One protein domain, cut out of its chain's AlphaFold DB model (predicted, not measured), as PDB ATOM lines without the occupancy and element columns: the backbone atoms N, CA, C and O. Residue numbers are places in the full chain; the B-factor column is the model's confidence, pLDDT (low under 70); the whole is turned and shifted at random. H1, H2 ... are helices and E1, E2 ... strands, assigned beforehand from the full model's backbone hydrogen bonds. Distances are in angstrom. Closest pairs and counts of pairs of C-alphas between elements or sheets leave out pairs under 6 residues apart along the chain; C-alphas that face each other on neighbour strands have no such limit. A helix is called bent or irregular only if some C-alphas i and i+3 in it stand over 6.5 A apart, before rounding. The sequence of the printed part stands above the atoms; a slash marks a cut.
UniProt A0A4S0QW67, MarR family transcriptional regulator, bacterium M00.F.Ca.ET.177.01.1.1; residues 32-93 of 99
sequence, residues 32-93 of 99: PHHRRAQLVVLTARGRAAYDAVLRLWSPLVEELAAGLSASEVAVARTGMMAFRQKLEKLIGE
ATOM      1  N   PRO A  32      56.999 -14.764  12.390       81.75
ATOM      2  CA  PRO A  32      57.544 -13.689  11.558       81.75
ATOM      3  C   PRO A  32      58.433 -12.704  12.325       81.75
ATOM      4  O   PRO A  32      59.365 -12.145  11.759       81.75
ATOM      5  N   HIS A  33      58.172 -12.516  13.619       76.88
ATOM      6  CA  HIS A  33      58.883 -11.549  14.451       76.88
ATOM      7  C   HIS A  33      60.089 -12.137  15.190       76.88
ATOM      8  O   HIS A  33      60.923 -11.381  15.682       76.88
ATOM      9  N   HIS A  34      60.211 -13.466  15.303       76.62
ATOM     10  CA  HIS A  34      61.264 -14.064  16.124       76.62
ATOM     11  C   HIS A  34      61.687 -15.456  15.642       76.62
ATOM     12  O   HIS A  34      60.979 -16.447  15.816       76.62
ATOM     13  N   ARG A  35      62.915 -15.557  15.119       69.00
ATOM     14  CA  ARG A  35      63.455 -16.782  14.500       69.00
ATOM     15  C   ARG A  35      63.514 -17.990  15.454       69.00
ATOM     16  O   ARG A  35      63.436 -19.124  14.993       69.00
ATOM     17  N   ARG A  36      63.639 -17.769  16.771       75.56
ATOM     18  CA  ARG A  36      63.742 -18.843  17.786       75.56
ATOM     19  C   ARG A  36      62.428 -19.185  18.497       75.56
ATOM     20  O   ARG A  36      62.411 -20.135  19.269       75.56
ATOM     21  N   ALA A  37      61.348 -18.434  18.274       71.25
ATOM     22  CA  ALA A  37      60.061 -18.707  18.914       71.25
ATOM     23  C   ALA A  37      59.108 -19.232  17.847       71.25
ATOM     24  O   ALA A  37      58.689 -18.471  16.992       71.25
ATOM     25  N   GLN A  38      58.797 -20.523  17.840       76.00
ATOM     26  CA  GLN A  38      57.838 -21.059  16.876       76.00
ATOM     27  C   GLN A  38      56.408 -20.912  17.408       76.00
ATOM     28  O   GLN A  38      56.174 -21.071  18.605       76.00
ATOM     29  N   LEU A  39      55.450 -20.607  16.531       79.38
ATOM     30  CA  LEU A  39      54.033 -20.573  16.891       79.38
ATOM     31  C   LEU A  39      53.465 -21.987  16.808       79.38
ATOM     32  O   LEU A  39      53.657 -22.684  15.812       79.38
ATOM     33  N   VAL A  40      52.726 -22.395  17.835       81.94
ATOM     34  CA  VAL A  40      52.034 -23.683  17.878       81.94
ATOM     35  C   VAL A  40      50.564 -23.443  17.558       81.94
ATOM     36  O   VAL A  40      49.858 -22.783  18.314       81.94
ATOM     37  N   VAL A  41      50.100 -23.969  16.427       81.81
ATOM     38  CA  VAL A  41      48.719 -23.828  15.953       81.81
ATOM     39  C   VAL A  41      48.023 -25.179  16.036       81.81
ATOM     40  O   VAL A  41      48.592 -26.197  15.641       81.81
ATOM     41  N   LEU A  42      46.788 -25.215  16.537       83.00
ATOM     42  CA  LEU A  42      45.995 -26.445  16.547       83.00
ATOM     43  C   LEU A  42      45.666 -26.885  15.115       83.00
ATOM     44  O   LEU A  42      45.266 -26.080  14.275       83.00
ATOM     45  N   THR A  43      45.816 -28.178  14.834       87.19
ATOM     46  CA  THR A  43      45.328 -28.779  13.585       87.19
ATOM     47  C   THR A  43      43.804 -28.914  13.639       87.19
ATOM     48  O   THR A  43      43.213 -28.837  14.715       87.19
ATOM     49  N   ALA A  44      43.140 -29.197  12.511       85.38
ATOM     50  CA  ALA A  44      41.696 -29.479  12.511       85.38
ATOM     51  C   ALA A  44      41.326 -30.627  13.474       85.38
ATOM     52  O   ALA A  44      40.357 -30.538  14.224       85.38
ATOM     53  N   ARG A  45      42.161 -31.675  13.526       81.94
ATOM     54  CA  ARG A  45      42.022 -32.782  14.481       81.94
ATOM     55  C   ARG A  45      42.225 -32.321  15.927       81.94
ATOM     56  O   ARG A  45      41.475 -32.732  16.806       81.94
ATOM     57  N   GLY A  46      43.220 -31.471  16.174       85.00
ATOM     58  CA  GLY A  46      43.450 -30.869  17.486       85.00
ATOM     59  C   GLY A  46      42.289 -29.995  17.945       85.00
ATOM     60  O   GLY A  46      41.895 -30.070  19.104       85.00
ATOM     61  N   ARG A  47      41.691 -29.230  17.028       87.12
ATOM     62  CA  ARG A  47      40.507 -28.415  17.298       87.12
ATOM     63  C   ARG A  47      39.298 -29.278  17.646       87.12
ATOM     64  O   ARG A  47      38.672 -29.029  18.664       87.12
ATOM     65  N   ALA A  48      39.036 -30.339  16.884       86.62
ATOM     66  CA  ALA A  48      37.943 -31.265  17.180       86.62
ATOM     67  C   ALA A  48      38.101 -31.944  18.555       86.62
ATOM     68  O   ALA A  48      37.119 -32.100  19.281       86.62
ATOM     69  N   ALA A  49      39.330 -32.314  18.930       86.56
ATOM     70  CA  ALA A  49      39.625 -32.858  20.255       86.56
ATOM     71  C   ALA A  49      39.428 -31.811  21.362       86.56
ATOM     72  O   ALA A  49      38.825 -32.112  22.386       86.56
ATOM     73  N   TYR A  50      39.886 -30.577  21.141       84.25
ATOM     74  CA  TYR A  50      39.669 -29.466  22.066       84.25
ATOM     75  C   TYR A  50      38.175 -29.189  22.278       84.25
ATOM     76  O   TYR A  50      37.715 -29.149  23.415       84.25
ATOM     77  N   ASP A  51      37.399 -29.107  21.197       88.12
ATOM     78  CA  ASP A  51      35.955 -28.886  21.265       88.12
ATOM     79  C   ASP A  51      35.234 -30.066  21.949       88.12
ATOM     80  O   ASP A  51      34.244 -29.869  22.649       88.12
ATOM     81  N   ALA A  52      35.724 -31.302  21.785       88.50
ATOM     82  CA  ALA A  52      35.189 -32.471  22.488       88.50
ATOM     83  C   ALA A  52      35.426 -32.404  24.000       88.50
ATOM     84  O   ALA A  52      34.525 -32.729  24.772       88.50
ATOM     85  N   VAL A  53      36.604 -31.939  24.423       88.62
ATOM     86  CA  VAL A  53      36.887 -31.694  25.841       88.62
ATOM     87  C   VAL A  53      36.005 -30.566  26.361       88.62
ATOM     88  O   VAL A  53      35.384 -30.734  27.403       88.62
ATOM     89  N   LEU A  54      35.872 -29.454  25.632       89.38
ATOM     90  CA  LEU A  54      34.983 -28.368  26.047       89.38
ATOM     91  C   LEU A  54      33.549 -28.856  26.270       89.38
ATOM     92  O   LEU A  54      32.981 -28.553  27.308       89.38
ATOM     93  N   ARG A  55      33.003 -29.688  25.374       90.38
ATOM     94  CA  ARG A  55      31.662 -30.271  25.557       90.38
ATOM     95  C   ARG A  55      31.525 -31.114  26.825       90.38
ATOM     96  O   ARG A  55      30.450 -31.134  27.409       90.38
ATOM     97  N   LEU A  56      32.585 -31.804  27.243       91.69
ATOM     98  CA  LEU A  56      32.588 -32.577  28.488       91.69
ATOM     99  C   LEU A  56      32.636 -31.669  29.725       91.69
ATOM    100  O   LEU A  56      32.021 -31.980  30.738       91.69
ATOM    101  N   TRP A  57      33.370 -30.559  29.645       88.44
ATOM    102  CA  TRP A  57      33.594 -29.661  30.779       88.44
ATOM    103  C   TRP A  57      32.514 -28.589  30.944       88.44
ATOM    104  O   TRP A  57      32.250 -28.185  32.071       88.44
ATOM    105  N   SER A  58      31.870 -28.153  29.860       90.75
ATOM    106  CA  SER A  58      30.776 -27.174  29.880       90.75
ATOM    107  C   SER A  58      29.699 -27.453  30.936       90.75
ATOM    108  O   SER A  58      29.473 -26.557  31.746       90.75
ATOM    109  N   PRO A  59      29.088 -28.656  31.022       92.81
ATOM    110  CA  PRO A  59      28.030 -28.897  32.006       92.81
ATOM    111  C   PRO A  59      28.529 -28.776  33.450       92.81
ATOM    112  O   PRO A  59      27.836 -28.229  34.299       92.81
ATOM    113  N   LEU A  60      29.762 -29.211  33.723       91.62
ATOM    114  CA  LEU A  60      30.362 -29.091  35.051       91.62
ATOM    115  C   LEU A  60      30.589 -27.624  35.441       91.62
ATOM    116  O   LEU A  60      30.402 -27.247  36.594       91.62
ATOM    117  N   VAL A  61      31.011 -26.791  34.488       90.00
ATOM    118  CA  VAL A  61      31.216 -25.355  34.721       90.00
ATOM    119  C   VAL A  61      29.884 -24.639  34.929       90.00
ATOM    120  O   VAL A  61      29.804 -23.761  35.782       90.00
ATOM    121  N   GLU A  62      28.850 -25.014  34.178       91.38
ATOM    122  CA  GLU A  62      27.496 -24.478  34.347       91.38
ATOM    123  C   GLU A  62      26.919 -24.835  35.719       91.38
ATOM    124  O   GLU A  62      26.397 -23.956  36.399       91.38
ATOM    125  N   GLU A  63      27.078 -26.082  36.163       93.06
ATOM    126  CA  GLU A  63      26.660 -26.519  37.498       93.06
ATOM    127  C   GLU A  63      27.446 -25.798  38.603       93.06
ATOM    128  O   GLU A  63      26.860 -25.318  39.569       93.06
ATOM    129  N   LEU A  64      28.762 -25.640  38.437       90.94
ATOM    130  CA  LEU A  64      29.603 -24.905  39.386       90.94
ATOM    131  C   LEU A  64      29.228 -23.418  39.480       90.94
ATOM    132  O   LEU A  64      29.351 -22.811  40.542       90.94
ATOM    133  N   ALA A  65      28.816 -22.819  38.363       90.19
ATOM    134  CA  ALA A  65      28.388 -21.427  38.303       90.19
ATOM    135  C   ALA A  65      26.919 -21.233  38.710       90.19
ATOM    136  O   ALA A  65      26.488 -20.092  38.897       90.19
ATOM    137  N   ALA A  66      26.140 -22.311  38.836       92.62
ATOM    138  CA  ALA A  66      24.728 -22.230  39.165       92.62
ATOM    139  C   ALA A  66      24.528 -21.533  40.519       92.62
ATOM    140  O   ALA A  66      25.125 -21.894  41.530       92.62
ATOM    141  N   GLY A  67      23.677 -20.505  40.532       91.00
ATOM    142  CA  GLY A  67      23.389 -19.720  41.735       91.00
ATOM    143  C   GLY A  67      24.423 -18.642  42.076       91.00
ATOM    144  O   GLY A  67      24.185 -17.891  43.017       91.00
ATOM    145  N   LEU A  68      25.515 -18.508  41.314       92.00
ATOM    146  CA  LEU A  68      26.467 -17.407  41.469       92.00
ATOM    147  C   LEU A  68      26.129 -16.248  40.527       92.00
ATOM    148  O   LEU A  68      25.910 -16.425  39.327       92.00
ATOM    149  N   SER A  69      26.157 -15.030  41.055       93.19
ATOM    150  CA  SER A  69      26.134 -13.823  40.233       93.19
ATOM    151  C   SER A  69      27.477 -13.613  39.526       93.19
ATOM    152  O   SER A  69      28.547 -14.006  40.003       93.19
ATOM    153  N   ALA A  70      27.451 -12.902  38.397       90.81
ATOM    154  CA  ALA A  70      28.671 -12.549  37.673       90.81
ATOM    155  C   ALA A  70      29.674 -11.762  38.543       90.81
ATOM    156  O   ALA A  70      30.886 -11.921  38.375       90.81
ATOM    157  N   SER A  71      29.197 -10.945  39.495       92.38
ATOM    158  CA  SER A  71      30.081 -10.229  40.420       92.38
ATOM    159  C   SER A  71      30.767 -11.160  41.415       92.38
ATOM    160  O   SER A  71      31.954 -10.982  41.679       92.38
ATOM    161  N   GLU A  72      30.073 -12.177  41.932       91.69
ATOM    162  CA  GLU A  72      30.667 -13.151  42.860       91.69
ATOM    163  C   GLU A  72      31.756 -13.976  42.171       91.69
ATOM    164  O   GLU A  72      32.859 -14.129  42.705       91.69
ATOM    165  N   VAL A  73      31.505 -14.408  40.932       92.44
ATOM    166  CA  VAL A  73      32.513 -15.087  40.105       92.44
ATOM    167  C   VAL A  73      33.727 -14.181  39.859       92.44
ATOM    168  O   VAL A  73      34.873 -14.634  39.937       92.44
ATOM    169  N   ALA A  74      33.513 -12.886  39.605       93.69
ATOM    170  CA  ALA A  74      34.598 -11.927  39.395       93.69
ATOM    171  C   ALA A  74      35.457 -11.712  40.656       93.69
ATOM    172  O   ALA A  74      36.691 -11.643  40.564       93.69
ATOM    173  N   VAL A  75      34.830 -11.649  41.833       95.88
ATOM    174  CA  VAL A  75      35.526 -11.530  43.124       95.88
ATOM    175  C   VAL A  75      36.352 -12.785  43.406       95.88
ATOM    176  O   VAL A  75      37.555 -12.676  43.662       95.88
ATOM    177  N   ALA A  76      35.757 -13.974  43.266       93.38
ATOM    178  CA  ALA A  76      36.455 -15.246  43.444       93.38
ATOM    179  C   ALA A  76      37.660 -15.369  42.497       93.38
ATOM    180  O   ALA A  76      38.770 -15.700  42.923       93.38
ATOM    181  N   ARG A  77      37.482 -15.013  41.216       94.69
ATOM    182  CA  ARG A  77      38.566 -14.980  40.223       94.69
ATOM    183  C   ARG A  77      39.705 -14.061  40.652       94.69
ATOM    184  O   ARG A  77      40.869 -14.439  40.529       94.69
ATOM    185  N   THR A  78      39.388 -12.870  41.148       94.69
ATOM    186  CA  THR A  78      40.395 -11.888  41.573       94.69
ATOM    187  C   THR A  78      41.208 -12.410  42.756       94.69
ATOM    188  O   THR A  78      42.438 -12.354  42.722       94.69
ATOM    189  N   GLY A  79      40.546 -13.007  43.752       96.75
ATOM    190  CA  GLY A  79      41.211 -13.654  44.883       96.75
ATOM    191  C   GLY A  79      42.136 -14.798  44.452       96.75
ATOM    192  O   GLY A  79      43.306 -14.825  44.837       96.75
ATOM    193  N   MET A  80      41.656 -15.695  43.582       96.25
ATOM    194  CA  MET A  80      42.465 -16.798  43.045       96.25
ATOM    195  C   MET A  80      43.685 -16.303  42.256       96.25
ATOM    196  O   MET A  80      44.769 -16.870  42.382       96.25
ATOM    197  N   MET A  81      43.543 -15.232  41.469       95.12
ATOM    198  CA  MET A  81      44.664 -14.627  40.741       95.12
ATOM    199  C   MET A  81      45.697 -14.011  41.683       95.12
ATOM    200  O   MET A  81      46.891 -14.229  41.491       95.12
ATOM    201  N   ALA A  82      45.260 -13.300  42.723       94.94
ATOM    202  CA  ALA A  82      46.167 -12.749  43.725       94.94
ATOM    203  C   ALA A  82      46.930 -13.857  44.468       94.94
ATOM    204  O   ALA A  82      48.135 -13.740  44.694       94.94
ATOM    205  N   PHE A  83      46.249 -14.955  44.809       95.06
ATOM    206  CA  PHE A  83      46.883 -16.110  45.438       95.06
ATOM    207  C   PHE A  83      47.905 -16.770  44.510       95.06
ATOM    208  O   PHE A  83      49.051 -16.979  44.903       95.06
ATOM    209  N   ARG A  84      47.529 -17.007  43.248       92.56
ATOM    210  CA  ARG A  84      48.428 -17.550  42.228       92.56
ATOM    211  C   ARG A  84      49.681 -16.694  42.054       92.56
ATOM    212  O   ARG A  84      50.773 -17.241  42.069       92.56
ATOM    213  N   GLN A  85      49.541 -15.373  41.944       92.50
ATOM    214  CA  GLN A  85      50.687 -14.467  41.811       92.50
ATOM    215  C   GLN A  85      51.626 -14.536  43.017       92.50
ATOM    216  O   GLN A  85      52.842 -14.490  42.855       92.50
ATOM    217  N   LYS A  86      51.079 -14.645  44.234       91.38
ATOM    218  CA  LYS A  86      51.895 -14.821  45.440       91.38
ATOM    219  C   LYS A  86      52.640 -16.152  45.409       91.38
ATOM    220  O   LYS A  86      53.834 -16.163  45.674       91.38
ATOM    221  N   LEU A  87      51.972 -17.242  45.035       93.56
ATOM    222  CA  LEU A  87      52.615 -18.549  44.902       93.56
ATOM    223  C   LEU A  87      53.700 -18.557  43.823       93.56
ATOM    224  O   LEU A  87      54.785 -19.063  44.069       93.56
ATOM    225  N   GLU A  88      53.444 -17.973  42.654       89.56
ATOM    226  CA  GLU A  88      54.434 -17.883  41.574       89.56
ATOM    227  C   GLU A  88      55.663 -17.069  41.993       89.56
ATOM    228  O   GLU A  88      56.772 -17.429  41.619       89.56
ATOM    229  N   LYS A  89      55.494 -16.021  42.811       87.88
ATOM    230  CA  LYS A  89      56.623 -15.282  43.395       87.88
ATOM    231  C   LYS A  89      57.402 -16.125  44.401       87.88
ATOM    232  O   LYS A  89      58.617 -16.187  44.310       87.88
ATOM    233  N   LEU A  90      56.708 -16.816  45.305       83.81
ATOM    234  CA  LEU A  90      57.345 -17.673  46.311       83.81
ATOM    235  C   LEU A  90      58.073 -18.877  45.699       83.81
ATOM    236  O   LEU A  90      59.083 -19.309  46.232       83.81
ATOM    237  N   ILE A  91      57.557 -19.426  44.596       79.25
ATOM    238  CA  ILE A  91      58.156 -20.566  43.883       79.25
ATOM    239  C   ILE A  91      59.212 -20.089  42.865       79.25
ATOM    240  O   ILE A  91      60.094 -20.852  42.487       79.25
ATOM    241  N   GLY A  92      59.116 -18.844  42.391       63.25
ATOM    242  CA  GLY A  92      60.042 -18.236  41.432       63.25
ATOM    243  C   GLY A  92      61.282 -17.589  42.058       63.25
ATOM    244  O   GLY A  92      62.217 -17.279  41.324       63.25
ATOM    245  N   GLU A  93      61.311 -17.400  43.379       50.88
ATOM    246  CA  GLU A  93      62.499 -16.995  44.137       50.88
ATOM    247  C   GLU A  93      63.284 -18.229  44.605       50.88
ATOM    248  O   GLU A  93      63.339 -18.554  45.786       50.88
TER     249      GLU A  93
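AT A GLANCE: This is residues 32 to 93 of the 99 residues of the protein "MarR family transcriptional regulator" of bacterium M00.F.Ca.ET.177.01.1.1 (UniProt A0A4S0QW67). A bent strand, E1, and two long helices, H1 then H2, make three sides of an open, flat frame with an empty middle. The printed part has 62 residues, mostly helix in its named elements. It is extended, with a radius of gyration of the C-alphas of 17.8 A and spans of 46 by 38 by 20 A.

IN THESE COORDINATES: Find C-alpha 34 at (61.264, -14.064, 16.124); E1 runs to residue 42, 19.7 A, and bends by 66 degrees at residue 37. H1, residues 44 to 65, is 30.1 A long. H2, residues 70 to 92, runs 32.1 A to C-alpha 92 at (60.042, -18.236, 41.432).

HOW THE PARTS SIT: E1 pairs with no named strand and meets H1 only through their link. H1 has a kink of 37 degrees near residue 59 and is only just irregular, C-alphas 56 and 59 being 6.8 A apart. H1 and H2 are close but not clearly touching: look at their closest C-alphas, Ala 65 and Val 73, 7.8 A apart. They stand at a steep tilt of 64 degrees, opposite ways. E1 and H2 are apart. Every O i to N i+4 pair is within hydrogen-bond range in H2, 16 of 18 in H1.

THE WHOLE: The farthest C-alphas, Arg 35 and Gly 67, are 48.5 A apart. The printed part has no cut; both links are tight. pLDDT is under 70 at residues 35, 92 and 93.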